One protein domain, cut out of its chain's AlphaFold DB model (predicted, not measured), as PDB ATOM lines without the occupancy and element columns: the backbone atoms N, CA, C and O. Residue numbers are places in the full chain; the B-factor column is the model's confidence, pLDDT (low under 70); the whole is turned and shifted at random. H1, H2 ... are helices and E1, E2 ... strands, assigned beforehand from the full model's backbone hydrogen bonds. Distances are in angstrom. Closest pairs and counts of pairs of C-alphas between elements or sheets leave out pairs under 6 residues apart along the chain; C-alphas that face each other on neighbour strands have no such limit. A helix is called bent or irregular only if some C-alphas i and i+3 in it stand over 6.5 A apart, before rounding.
ATOM      1  N   GLU A  12     334.815 374.415 244.046       93.44
ATOM      2  CA  GLU A  12     336.196 374.742 244.367       93.44
ATOM      3  C   GLU A  12     336.463 374.413 245.839       93.44
ATOM      4  O   GLU A  12     335.683 374.756 246.733       93.44
ATOM      5  N   VAL A  13     337.568 373.719 246.086       93.62
ATOM      6  CA  VAL A  13     337.940 373.189 247.392       93.62
ATOM      7  C   VAL A  13     339.401 373.473 247.705       93.62
ATOM      8  O   VAL A  13     340.260 373.492 246.821       93.62
ATOM      9  N   LEU A  14     339.672 373.653 248.992       92.19
ATOM     10  CA  LEU A  14     341.005 373.707 249.571       92.19
ATOM     11  C   LEU A  14     341.422 372.297 250.005       92.19
ATOM     12  O   LEU A  14     340.643 371.566 250.610       92.19
ATOM     13  N   ILE A  15     342.654 371.909 249.704       92.44
ATOM     14  CA  ILE A  15     343.204 370.583 249.977       92.44
ATOM     15  C   ILE A  15     344.472 370.755 250.800       92.44
ATOM     16  O   ILE A  15     345.400 371.440 250.370       92.44
ATOM     17  N   ILE A  16     344.550 370.077 251.940       90.25
ATOM     18  CA  ILE A  16     345.746 370.061 252.787       90.25
ATOM     19  C   ILE A  16     346.443 368.710 252.615       90.25
ATOM     20  O   ILE A  16     345.957 367.674 253.071       90.25
ATOM     21  N   THR A  17     347.572 368.685 251.904       84.44
ATOM     22  CA  THR A  17     348.282 367.431 251.575       84.44
ATOM     23  C   THR A  17     349.416 367.091 252.549       84.44
ATOM     24  O   THR A  17     349.805 365.923 252.643       84.44
ATOM     25  N   GLY A  18     349.864 368.063 253.347       77.31
ATOM     26  CA  GLY A  18     350.881 367.929 254.393       77.31
ATOM     27  C   GLY A  18     350.741 369.021 255.461       77.31
ATOM     28  O   GLY A  18     349.728 369.711 255.494       77.31
ATOM     29  N   ALA A  19     351.748 369.183 256.327       70.56
ATOM     30  CA  ALA A  19     351.718 370.191 257.398       70.56
ATOM     31  C   ALA A  19     351.599 371.628 256.847       70.56
ATOM     32  O   ALA A  19     350.819 372.434 257.359       70.56
ATOM     33  N   ASP A  20     352.293 371.905 255.742       72.31
ATOM     34  CA  ASP A  20     352.374 373.238 255.138       72.31
ATOM     35  C   ASP A  20     351.913 373.275 253.671       72.31
ATOM     36  O   ASP A  20     351.740 374.354 253.113       72.31
ATOM     37  N   ASP A  21     351.654 372.121 253.048       84.88
ATOM     38  CA  ASP A  21     351.241 372.039 251.645       84.88
ATOM     39  C   ASP A  21     349.721 372.162 251.485       84.88
ATOM     40  O   ASP A  21     348.975 371.182 251.627       84.88
ATOM     41  N   GLU A  22     349.279 373.363 251.120       89.44
ATOM     42  CA  GLU A  22     347.914 373.654 250.695       89.44
ATOM     43  C   GLU A  22     347.807 373.771 249.169       89.44
ATOM     44  O   GLU A  22     348.696 374.281 248.490       89.44
ATOM     45  N   ASN A  23     346.724 373.245 248.604       91.56
ATOM     46  CA  ASN A  23     346.425 373.327 247.178       91.56
ATOM     47  C   ASN A  23     344.943 373.632 246.985       91.56
ATOM     48  O   ASN A  23     344.106 373.117 247.719       91.56
ATOM     49  N   THR A  24     344.609 374.384 245.945       92.62
ATOM     50  CA  THR A  24     343.218 374.632 245.555       92.62
ATOM     51  C   THR A  24     342.885 373.831 244.303       92.62
ATOM     52  O   THR A  24     343.717 373.670 243.408       92.62
ATOM     53  N   GLY A  25     341.670 373.304 244.224       93.81
ATOM     54  CA  GLY A  25     341.225 372.554 243.058       93.81
ATOM     55  C   GLY A  25     339.714 372.426 242.990       93.81
ATOM     56  O   GLY A  25     338.998 373.014 243.788       93.81
ATOM     57  N   VAL A  26     339.228 371.644 242.032       95.12
ATOM     58  CA  VAL A  26     337.793 371.395 241.844       95.12
ATOM     59  C   VAL A  26     337.471 369.960 242.223       95.12
ATOM     60  O   VAL A  26     338.102 369.033 241.706       95.12
ATOM     61  N   LEU A  27     336.499 369.755 243.110       94.62
ATOM     62  CA  LEU A  27     336.026 368.423 243.476       94.62
ATOM     63  C   LEU A  27     335.362 367.780 242.254       94.62
ATOM     64  O   LEU A  27     334.345 368.262 241.771       94.62
ATOM     65  N   VAL A  28     335.927 366.694 241.731       95.50
ATOM     66  CA  VAL A  28     335.405 366.016 240.529       95.50
ATOM     67  C   VAL A  28     334.751 364.674 240.837       95.50
ATOM     68  O   VAL A  28     334.042 364.136 239.990       95.50
ATOM     69  N   GLY A  29     334.953 364.133 242.039       93.31
ATOM     70  CA  GLY A  29     334.306 362.895 242.447       93.31
ATOM     71  C   GLY A  29     334.565 362.518 243.896       93.31
ATOM     72  O   GLY A  29     335.488 363.020 244.537       93.31
ATOM     73  N   SER A  30     333.758 361.586 244.382       92.62
ATOM     74  CA  SER A  30     333.907 360.928 245.672       92.62
ATOM     75  C   SER A  30     333.807 359.417 245.484       92.62
ATOM     76  O   SER A  30     333.103 358.931 244.598       92.62
ATOM     77  N   ASN A  31     334.562 358.670 246.279       92.44
ATOM     78  CA  ASN A  31     334.559 357.218 246.279       92.44
ATOM     79  C   ASN A  31     334.684 356.717 247.717       92.44
ATOM     80  O   ASN A  31     335.391 357.318 248.522       92.44
ATOM     81  N   GLU A  32     333.992 355.638 248.047       91.69
ATOM     82  CA  GLU A  32     334.078 355.016 249.362       91.69
ATOM     83  C   GLU A  32     335.135 353.912 249.317       91.69
ATOM     84  O   GLU A  32     335.042 352.960 248.544       91.69
ATOM     85  N   ASP A  33     336.178 354.058 250.129       88.06
ATOM     86  CA  ASP A  33     337.169 353.016 250.365       88.06
ATOM     87  C   ASP A  33     336.587 352.060 251.407       88.06
ATOM     88  O   ASP A  33     336.725 352.269 252.611       88.06
ATOM     89  N   THR A  34     335.909 351.018 250.921       86.25
ATOM     90  CA  THR A  34     335.256 349.996 251.751       86.25
ATOM     91  C   THR A  34     336.242 349.170 252.575       86.25
ATOM     92  O   THR A  34     335.828 348.475 253.493       86.25
ATOM     93  N   VAL A  35     337.538 349.188 252.234       83.44
ATOM     94  CA  VAL A  35     338.569 348.424 252.953       83.44
ATOM     95  C   VAL A  35     339.007 349.165 254.210       83.44
ATOM     96  O   VAL A  35     339.242 348.542 255.237       83.44
ATOM     97  N   ASN A  36     339.122 350.489 254.120       80.06
ATOM     98  CA  ASN A  36     339.532 351.348 255.230       80.06
ATOM     99  C   ASN A  36     338.356 352.145 255.823       80.06
ATOM    100  O   ASN A  36     338.597 353.099 256.558       80.06
ATOM    101  N   GLU A  37     337.118 351.809 255.435       85.06
ATOM    102  CA  GLU A  37     335.865 352.450 255.867       85.06
ATOM    103  C   GLU A  37     335.924 353.987 255.826       85.06
ATOM    104  O   GLU A  37     335.469 354.688 256.728       85.06
ATOM    105  N   ARG A  38     336.523 354.535 254.761       85.00
ATOM    106  CA  ARG A  38     336.776 355.979 254.632       85.00
ATOM    107  C   ARG A  38     336.323 356.525 253.292       85.00
ATOM    108  O   ARG A  38     336.405 355.864 252.261       85.00
ATOM    109  N   MET A  39     335.923 357.790 253.281       88.88
ATOM    110  CA  MET A  39     335.586 358.489 252.047       88.88
ATOM    111  C   MET A  39     336.842 359.097 251.412       88.88
ATOM    112  O   MET A  39     337.618 359.789 252.074       88.88
ATOM    113  N   LEU A  40     337.031 358.847 250.120       91.38
ATOM    114  CA  LEU A  40     338.073 359.428 249.283       91.38
ATOM    115  C   LEU A  40     337.463 360.447 248.328       91.38
ATOM    116  O   LEU A  40     336.462 360.177 247.668       91.38
ATOM    117  N   TYR A  41     338.098 361.603 248.200       93.25
ATOM    118  CA  TYR A  41     337.741 362.623 247.224       93.25
ATOM    119  C   TYR A  41     338.776 362.688 246.112       93.25
ATOM    120  O   TYR A  41     339.979 362.560 246.337       93.25
ATOM    121  N   THR A  42     338.280 362.889 244.895       94.94
ATOM    122  CA  THR A  42     339.090 363.165 243.713       94.94
ATOM    123  C   THR A  42     338.970 364.641 243.399       94.94
ATOM    124  O   THR A  42     337.881 365.129 243.097       94.94
ATOM    125  N   VAL A  43     340.090 365.351 243.450       95.12
ATOM    126  CA  VAL A  43     340.152 366.789 243.216       95.12
ATOM    127  C   VAL A  43     341.078 367.069 242.040       95.12
ATOM    128  O   VAL A  43     342.195 366.556 241.967       95.12
ATOM    129  N   LYS A  44     340.613 367.879 241.093       95.38
ATOM    130  CA  LYS A  44     341.418 368.341 239.965       95.38
ATOM    131  C   LYS A  44     342.169 369.605 240.367       95.38
ATOM    132  O   LYS A  44     341.549 370.641 240.580       95.38
ATOM    133  N   ILE A  45     343.493 369.509 240.436       93.31
ATOM    134  CA  ILE A  45     344.403 370.620 240.735       93.31
ATOM    135  C   ILE A  45     345.126 370.945 239.432       93.31
ATOM    136  O   ILE A  45     345.939 370.148 238.969       93.31
ATOM    137  N   GLU A  46     344.810 372.077 238.809       88.75
ATOM    138  CA  GLU A  46     345.356 372.465 237.500       88.75
ATOM    139  C   GLU A  46     345.277 371.323 236.456       88.75
ATOM    140  O   GLU A  46     344.191 370.971 235.985       88.75
ATOM    141  N   ASN A  47     346.426 370.725 236.107       89.12
ATOM    142  CA  ASN A  47     346.561 369.663 235.109       89.12
ATOM    143  C   ASN A  47     346.852 368.274 235.716       89.12
ATOM    144  O   ASN A  47     347.281 367.366 235.005       89.12
ATOM    145  N   ARG A  48     346.633 368.104 237.026       92.94
ATOM    146  CA  ARG A  48     346.793 366.838 237.758       92.94
ATOM    147  C   ARG A  48     345.529 366.484 238.546       92.94
ATOM    148  O   ARG A  48     344.732 367.349 238.905       92.94
ATOM    149  N   LEU A  49     345.351 365.194 238.820       94.06
ATOM    150  CA  LEU A  49     344.312 364.694 239.718       94.06
ATOM    151  C   LEU A  49     344.955 364.291 241.039       94.06
ATOM    152  O   LEU A  49     345.955 363.574 241.055       94.06
ATOM    153  N   TRP A  50     344.365 364.749 242.132       93.94
ATOM    154  CA  TRP A  50     344.689 364.315 243.477       93.94
ATOM    155  C   TRP A  50     343.559 363.433 243.993       93.94
ATOM    156  O   TRP A  50     342.388 363.781 243.859       93.94
ATOM    157  N   VAL A  51     343.916 362.289 244.567       92.81
ATOM    158  CA  VAL A  51     342.979 361.386 245.233       92.81
ATOM    159  C   VAL A  51     343.465 361.211 246.656       92.81
ATOM    160  O   VAL A  51     344.612 360.823 246.876       92.81
ATOM    161  N   GLY A  52     342.599 361.492 247.618       90.81
ATOM    162  CA  GLY A  52     342.950 361.364 249.020       90.81
ATOM    163  C   GLY A  52     341.734 361.419 249.930       90.81
ATOM    164  O   GLY A  52     340.603 361.473 249.451       90.81
ATOM    165  N   PRO A  53     341.951 361.341 251.246       90.38
ATOM    166  CA  PRO A  53     340.864 361.224 252.200       90.38
ATOM    167  C   PRO A  53     340.060 362.528 252.287       90.38
ATOM    168  O   PRO A  53     340.612 363.627 252.231       90.38
ATOM    169  N   ALA A  54     338.740 362.395 252.424       88.88
ATOM    170  CA  ALA A  54     337.798 363.513 252.415       88.88
ATOM    171  C   ALA A  54     338.023 364.502 253.571       88.88
ATOM    172  O   ALA A  54     337.759 365.688 253.418       88.88
ATOM    173  N   ASN A  55     338.574 364.041 254.698       88.00
ATOM    174  CA  ASN A  55     338.910 364.891 255.844       88.00
ATOM    175  C   ASN A  55     339.999 365.938 255.543       88.00
ATOM    176  O   ASN A  55     340.176 366.855 256.334       88.00
ATOM    177  N   ARG A  56     340.722 365.812 254.421       89.69
ATOM    178  CA  ARG A  56     341.737 366.772 253.959       89.69
ATOM    179  C   ARG A  56     341.211 367.787 252.947       89.69
ATOM    180  O   ARG A  56     341.996 368.588 252.444       89.69
ATOM    181  N   VAL A  57     339.921 367.729 252.624       91.56
ATOM    182  CA  VAL A  57     339.287 368.580 251.619       91.56
ATOM    183  C   VAL A  57     338.260 369.477 252.294       91.56
ATOM    184  O   VAL A  57     337.333 369.008 252.950       91.56
ATOM    185  N   PHE A  58     338.416 370.777 252.092       90.69
ATOM    186  CA  PHE A  58     337.650 371.827 252.745       90.69
ATOM    187  C   PHE A  58     337.013 372.742 251.707       90.69
ATOM    188  O   PHE A  58     337.475 372.843 250.572       90.69
ATOM    189  N   SER A  59     335.944 373.434 252.090       89.81
ATOM    190  CA  SER A  59     335.394 374.498 251.250       89.81
ATOM    191  C   SER A  59     336.393 375.651 251.151       89.81
ATOM    192  O   SER A  59     337.108 375.928 252.110       89.81
ATOM    193  N   THR A  60     336.410 376.378 250.034       85.38
ATOM    194  CA  THR A  60     337.216 377.606 249.891       85.38
ATOM    195  C   THR A  60     336.818 378.733 250.849       85.38
ATOM    196  O   THR A  60     337.557 379.703 250.985       85.38
ATOM    197  N   GLY A  61     335.682 378.609 251.546       83.81
ATOM    198  CA  GLY A  61     335.326 379.483 252.667       83.81
ATOM    199  C   GLY A  61     336.085 379.191 253.970       83.81
ATOM    200  O   GLY A  61     335.991 379.978 254.907       83.81
ATOM    201  N   THR A  62     336.813 378.075 254.050       85.75
ATOM    202  CA  THR A  62     337.625 377.681 255.208       85.75
ATOM    203  C   THR A  62     339.064 378.139 254.999       85.75
ATOM    204  O   THR A  62     339.653 377.872 253.951       85.75
ATOM    205  N   THR A  63     339.648 378.821 255.986       87.62
ATOM    206  CA  THR A  63     341.062 379.214 255.911       87.62
ATOM    207  C   THR A  63     341.972 378.003 256.108       87.62
ATOM    208  O   THR A  63     341.575 376.993 256.690       87.62
ATOM    209  N   ALA A  64     343.224 378.096 255.657       86.31
ATOM    210  CA  ALA A  64     344.200 377.033 255.881       86.31
ATOM    211  C   ALA A  64     344.475 376.787 257.375       86.31
ATOM    212  O   ALA A  64     344.769 375.661 257.767       86.31
ATOM    213  N   GLU A  65     344.379 377.821 258.216       88.00
ATOM    214  CA  GLU A  65     344.536 377.696 259.670       88.00
ATOM    215  C   GLU A  65     343.377 376.901 260.283       88.00
ATOM    216  O   GLU A  65     343.627 375.911 260.971       88.00
ATOM    217  N   ASP A  66     342.130 377.248 259.941       88.31
ATOM    218  CA  ASP A  66     340.936 376.510 260.376       88.31
ATOM    219  C   ASP A  66     340.963 375.053 259.884       88.31
ATOM    220  O   ASP A  66     340.703 374.119 260.637       88.31
ATOM    221  N   ALA A  67     341.322 374.832 258.615       87.75
ATOM    222  CA  ALA A  67     341.423 373.494 258.034       87.75
ATOM    223  C   ALA A  67     342.447 372.617 258.777       87.75
ATOM    224  O   ALA A  67     342.198 371.438 259.037       87.75
ATOM    225  N   ARG A  68     343.598 373.193 259.152       86.94
ATOM    226  CA  ARG A  68     344.630 372.505 259.941       86.94
ATOM    227  C   ARG A  68     344.160 372.208 261.363       86.94
ATOM    228  O   ARG A  68     344.467 371.134 261.880       86.94
ATOM    229  N   GLU A  69     343.430 373.126 261.990       88.31
ATOM    230  CA  GLU A  69     342.842 372.898 263.312       88.31
ATOM    231  C   GLU A  69     341.846 371.733 263.273       88.31
ATOM    232  O   GLU A  69     342.002 370.773 264.029       88.31
ATOM    233  N   LEU A  70     340.925 371.742 262.307       87.38
ATOM    234  CA  LEU A  70     339.950 370.669 262.103       87.38
ATOM    235  C   LEU A  70     340.618 369.310 261.852       87.38
ATOM    236  O   LEU A  70     340.167 368.290 262.378       87.38
ATOM    237  N   LEU A  71     341.707 369.281 261.076       85.88
ATOM    238  CA  LEU A  71     342.503 368.067 260.871       85.88
ATOM    239  C   LEU A  71     343.103 367.554 262.176       85.88
ATOM    240  O   LEU A  71     342.974 366.369 262.478       85.88
ATOM    241  N   ARG A  72     343.720 368.439 262.967       86.56
ATOM    242  CA  ARG A  72     344.318 368.068 264.253       86.56
ATOM    243  C   ARG A  72     343.264 367.528 265.217       86.56
ATOM    244  O   ARG A  72     343.512 366.528 265.887       86.56
ATOM    245  N   GLU A  73     342.094 368.158 265.285       87.38
ATOM    246  CA  GLU A  73     340.979 367.674 266.106       87.38
ATOM    247  C   GLU A  73     340.471 366.305 265.646       87.38
ATOM    248  O   GLU A  73     340.167 365.443 266.474       87.38
ATOM    249  N   TYR A  74     340.378 366.090 264.332       84.25
ATOM    250  CA  TYR A  74     339.967 364.811 263.762       84.25
ATOM    251  C   TYR A  74     340.966 363.695 264.096       84.25
ATOM    252  O   TYR A  74     340.566 362.632 264.572       84.25
ATOM    253  N   GLU A  75     342.264 363.942 263.905       83.31
ATOM    254  CA  GLU A  75     343.328 362.983 264.225       83.31
ATOM    255  C   GLU A  75     343.391 362.682 265.730       83.31
ATOM    256  O   GLU A  75     343.537 361.523 266.121       83.31
ATOM    257  N   ALA A  76     343.200 363.694 266.583       85.06
ATOM    258  CA  ALA A  76     343.146 363.511 268.031       85.06
ATOM    259  C   ALA A  76     341.972 362.614 268.459       85.06
ATOM    260  O   ALA A  76     342.167 361.701 269.259       85.06
ATOM    261  N   LYS A  77     340.773 362.819 267.893       82.38
ATOM    262  CA  LYS A  77     339.592 361.985 268.188       82.38
ATOM    263  C   LYS A  77     339.778 360.536 267.749       82.38
ATOM    264  O   LYS A  77     339.435 359.630 268.497       82.38
ATOM    265  N   GLN A  78     340.342 360.313 266.561       78.69
ATOM    266  CA  GLN A  78     340.638 358.962 266.076       78.69
ATOM    267  C   GLN A  78     341.657 358.246 266.971       78.69
ATOM    268  O   GLN A  78     341.485 357.069 267.278       78.69
ATOM    269  N   SER A  79     342.693 358.951 267.437       82.06
ATOM    270  CA  SER A  79     343.665 358.367 268.365       82.06
ATOM    271  C   SER A  79     343.050 358.025 269.723       82.06
ATOM    272  O   SER A  79     343.381 356.982 270.278       82.06
ATOM    273  N   ASP A  80     342.181 358.881 270.266       82.69
ATOM    274  CA  ASP A  80     341.505 358.636 271.545       82.69
ATOM    275  C   ASP A  80     340.569 357.421 271.460       82.69
ATOM    276  O   ASP A  80     340.647 356.514 272.287       82.69
ATOM    277  N   GLU A  81     339.774 357.327 270.392       80.81
ATOM    278  CA  GLU A  81     338.871 356.194 270.171       80.81
ATOM    279  C   GLU A  81     339.636 354.867 270.040       80.81
ATOM    280  O   GLU A  81     339.243 353.858 270.629       80.81
ATOM    281  N   LEU A  82     340.777 354.866 269.340       82.25
ATOM    282  CA  LEU A  82     341.648 353.690 269.247       82.25
ATOM    283  C   LEU A  82     342.227 353.283 270.609       82.25
ATOM    284  O   LEU A  82     342.291 352.090 270.907       82.25
ATOM    285  N   LEU A  83     342.625 354.248 271.443       82.69
ATOM    286  CA  LEU A  83     343.125 353.978 272.795       82.69
ATOM    287  C   LEU A  83     342.030 353.389 273.688       82.69
ATOM    288  O   LEU A  83     342.282 352.423 274.408       82.69
ATOM    289  N   VAL A  84     340.806 353.915 273.604       84.38
ATOM    290  CA  VAL A  84     339.651 353.382 274.339       84.38
ATOM    291  C   VAL A  84     339.348 351.947 273.911       84.38
ATOM    292  O   VAL A  84     339.175 351.081 274.768       84.38
ATOM    293  N   GLN A  85     339.347 351.657 272.606       83.88
ATOM    294  CA  GLN A  85     339.137 350.293 272.110       83.88
ATOM    295  C   GLN A  85     340.230 349.321 272.577       83.88
ATOM    296  O   GLN A  85     339.935 348.167 272.880       83.88
ATOM    297  N   GLN A  86     341.489 349.764 272.643       85.12
ATOM    298  CA  GLN A  86     342.585 348.940 273.161       85.12
ATOM    299  C   GLN A  86     342.439 348.672 274.661       85.12
ATOM    300  O   GLN A  86     342.578 347.527 275.082       85.12
ATOM    301  N   ALA A  87     342.100 349.693 275.453       86.00
ATOM    302  CA  ALA A  87     341.872 349.541 276.889       86.00
ATOM    303  C   ALA A  87     340.708 348.578 277.188       86.00
ATOM    304  O   ALA A  87     340.815 347.747 278.086       86.00
ATOM    305  N   GLN A  88     339.629 348.636 276.399       88.25
ATOM    306  CA  GLN A  88     338.507 347.698 276.509       88.25
ATOM    307  C   GLN A  88     338.914 346.257 276.189       88.25
ATOM    308  O   GLN A  88     338.517 345.350 276.913       88.25
ATOM    309  N   ARG A  89     339.728 346.036 275.146       86.81
ATOM    310  CA  ARG A  89     340.245 344.693 274.827       86.81
ATOM    311  C   ARG A  89     341.135 344.144 275.938       86.81
ATOM    312  O   ARG A  89     341.005 342.975 276.271       86.81
ATOM    313  N   GLU A  90     342.007 344.970 276.518       87.50
ATOM    314  CA  GLU A  90     342.858 344.540 277.636       87.50
ATOM    315  C   GLU A  90     342.020 344.187 278.879       87.50
ATOM    316  O   GLU A  90     342.285 343.185 279.543       87.50
ATOM    317  N   GLU A  91     340.981 344.969 279.190       85.12
ATOM    318  CA  GLU A  91     340.069 344.664 280.301       85.12
ATOM    319  C   GLU A  91     339.248 343.387 280.050       85.12
ATOM    320  O   GLU A  91     339.083 342.573 280.961       85.12
ATOM    321  N   GLU A  92     338.766 343.177 278.821       84.38
ATOM    322  CA  GLU A  92     338.040 341.965 278.430       84.38
ATOM    323  C   GLU A  92     338.935 340.716 278.500       84.38
ATOM    324  O   GLU A  92     338.525 339.705 279.068       84.38
ATOM    325  N   GLU A  93     340.180 340.798 278.023       84.50
ATOM    326  CA  GLU A  93     341.159 339.704 278.111       84.50
ATOM    327  C   GLU A  93     341.478 339.342 279.569       84.50
ATOM    328  O   GLU A  93     341.502 338.161 279.934       84.50
ATOM    329  N   ARG A  94     341.637 340.345 280.446       82.00
ATOM    330  CA  ARG A  94     341.817 340.112 281.889       82.00
ATOM    331  C   ARG A  94     340.611 339.425 282.518       82.00
ATOM    332  O   ARG A  94     340.793 338.519 283.326       82.00
ATOM    333  N   ARG A  95     339.393 339.828 282.146       82.25
ATOM    334  CA  ARG A  95     338.162 339.192 282.638       82.25
ATOM    335  C   ARG A  95     338.029 337.738 282.203       82.25
ATOM    336  O   ARG A  95     337.599 336.921 283.007       82.25
ATOM    337  N   LEU A  96     338.378 337.422 280.957       79.50
ATOM    338  CA  LEU A  96     338.345 336.048 280.452       79.50
ATOM    339  C   LEU A  96     339.372 335.168 281.175       79.50
ATOM    340  O   LEU A  96     339.030 334.078 281.620       79.50
ATOM    341  N   THR A  97     340.585 335.688 281.386       72.69
ATOM    342  CA  THR A  97     341.653 334.968 282.098       72.69
ATOM    343  C   THR A  97     341.294 334.697 283.567       72.69
ATOM    344  O   THR A  97     341.552 333.612 284.073       72.69
ATOM    345  N   GLU A  98     340.673 335.658 284.263       73.12
ATOM    346  CA  GLU A  98     340.223 335.475 285.655       73.12
ATOM    347  C   GLU A  98     339.047 334.487 285.766       73.12
ATOM    348  O   GLU A  98     338.950 333.754 286.747       73.12
ATOM    349  N   ALA A  99     338.163 334.430 284.764       70.25
ATOM    350  CA  ALA A  99     337.036 333.498 284.755       70.25
ATOM    351  C   ALA A  99     337.467 332.030 284.559       70.25
ATOM    352  O   ALA A  99     336.874 331.155 285.186       70.25
ATOM    353  N   GLU A 100     338.500 331.760 283.751       61.50
ATOM    354  CA  GLU A 100     339.063 330.405 283.598       61.50
ATOM    355  C   GLU A 100     339.714 329.894 284.900       61.50
ATOM    356  O   GLU A 100     339.504 328.741 285.273       61.50
ATOM    357  N   ASP A 101     340.419 330.752 285.645       58.50
ATOM    358  CA  ASP A 101     341.083 330.375 286.910       58.50
ATOM    359  C   ASP A 101     340.068 330.025 288.027       58.50
ATOM    360  O   ASP A 101     340.333 329.198 288.900       58.50
ATOM    361  N   VAL A 102     338.859 330.603 287.979       59.59
ATOM    362  CA  VAL A 102     337.774 330.334 288.942       59.59
ATOM    363  C   VAL A 102     337.028 329.021 288.648       59.59
ATOM    364  O   VAL A 102     336.539 328.396 289.589       59.59
ATOM    365  N   GLU A 103     336.954 328.565 287.391       56.81
ATOM    366  CA  GLU A 103     336.365 327.255 287.051       56.81
ATOM    367  C   GLU A 103     337.290 326.066 287.382       56.81
ATOM    368  O   GLU A 103     336.786 324.971 287.624       56.81
ATOM    369  N   GLU A 104     338.615 326.250 287.473       54.22
ATOM    370  CA  GLU A 104     339.546 325.184 287.904       54.22
ATOM    371  C   GLU A 104     339.599 324.981 289.431       54.22
ATOM    372  O   GLU A 104     340.089 323.954 289.909       54.22
ATOM    373  N   ALA A 105     339.061 325.912 290.223       56.91
ATOM    374  CA  ALA A 105     339.027 325.821 291.679       56.91
ATOM    375  C   ALA A 105     337.780 325.073 292.200       56.91
ATOM    376  O   ALA A 105     337.036 325.588 293.039       56.91
TER     377      ALA A 105
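Overview. This is residues 12 to 105 of the 110 residues of an uncharacterized protein of Candidatus Poribacteria bacterium (UniProt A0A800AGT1). A small five-stranded sheet forms a head at one end of one long, nearly straight helix, H1, whose residues 76 to 103 stick out free like a handle. The sheet is a folded sheet, bent back on itself into two leaves that face each other, E4 and E3 facing E1 and E5, with E2 as the hinge. The printed part has 94 residues, with named elements in the order E1 E2 E3 E4 E5 H1; the sheet runs E4 E3 E2 E1 E5, antiparallel, and the class is mixed, helices and strands. The whole is extended, with a radius of gyration of the C-alphas of 20.6 A and spans of 72 by 27 by 17 A.

Arrangement. E1, residues 12 to 16, forms a hairpin with E2, residues 22 to 33, with N 15 and O 23 at 2.7 A, within hydrogen-bond range. E2 bends by 96 degrees at residue 25, and its residues 26 to 33 pair with E3, residues 38 to 45, in a second hairpin, with N 31 and O 40 at 2.8 A. E3 and the edge strand E4, residues 48 to 53, form a third, with N 43 and O 50 at 2.8 A. E1, E2, E3 and E4 make a meander, each strand the antiparallel neighbour of the one before. The other edge strand, E5, residues 57 to 59, is antiparallel to E1, with N 14 and O 58 at 2.8 A. H1, residues 64 to 103, only grazes the strongly twisted sheet, with its residues 64 to 71; the closest C-alphas of E5 and H1, Phe 58 and Ala 67, are 6.7 A apart. In H1 every O i to N i+4 pair is within hydrogen-bond range.

Along the chain. E1 begins at C-alpha 12, (336.196, 374.742, 244.367). E2 is 23.3 A long, E3 21.6 A and E4 16.6 A. H1 runs 59.3 A from C-alpha 64, (344.200, 377.033, 255.881), to C-alpha 103, (336.365, 327.255, 287.051).

Size, cuts and confidence. The C-alphas farthest apart, of Asn 47 and Ala 105, are 72.0 A apart. The printed part has no cut, and its five links are tight. Residues 100 to 105 have pLDDT under 70.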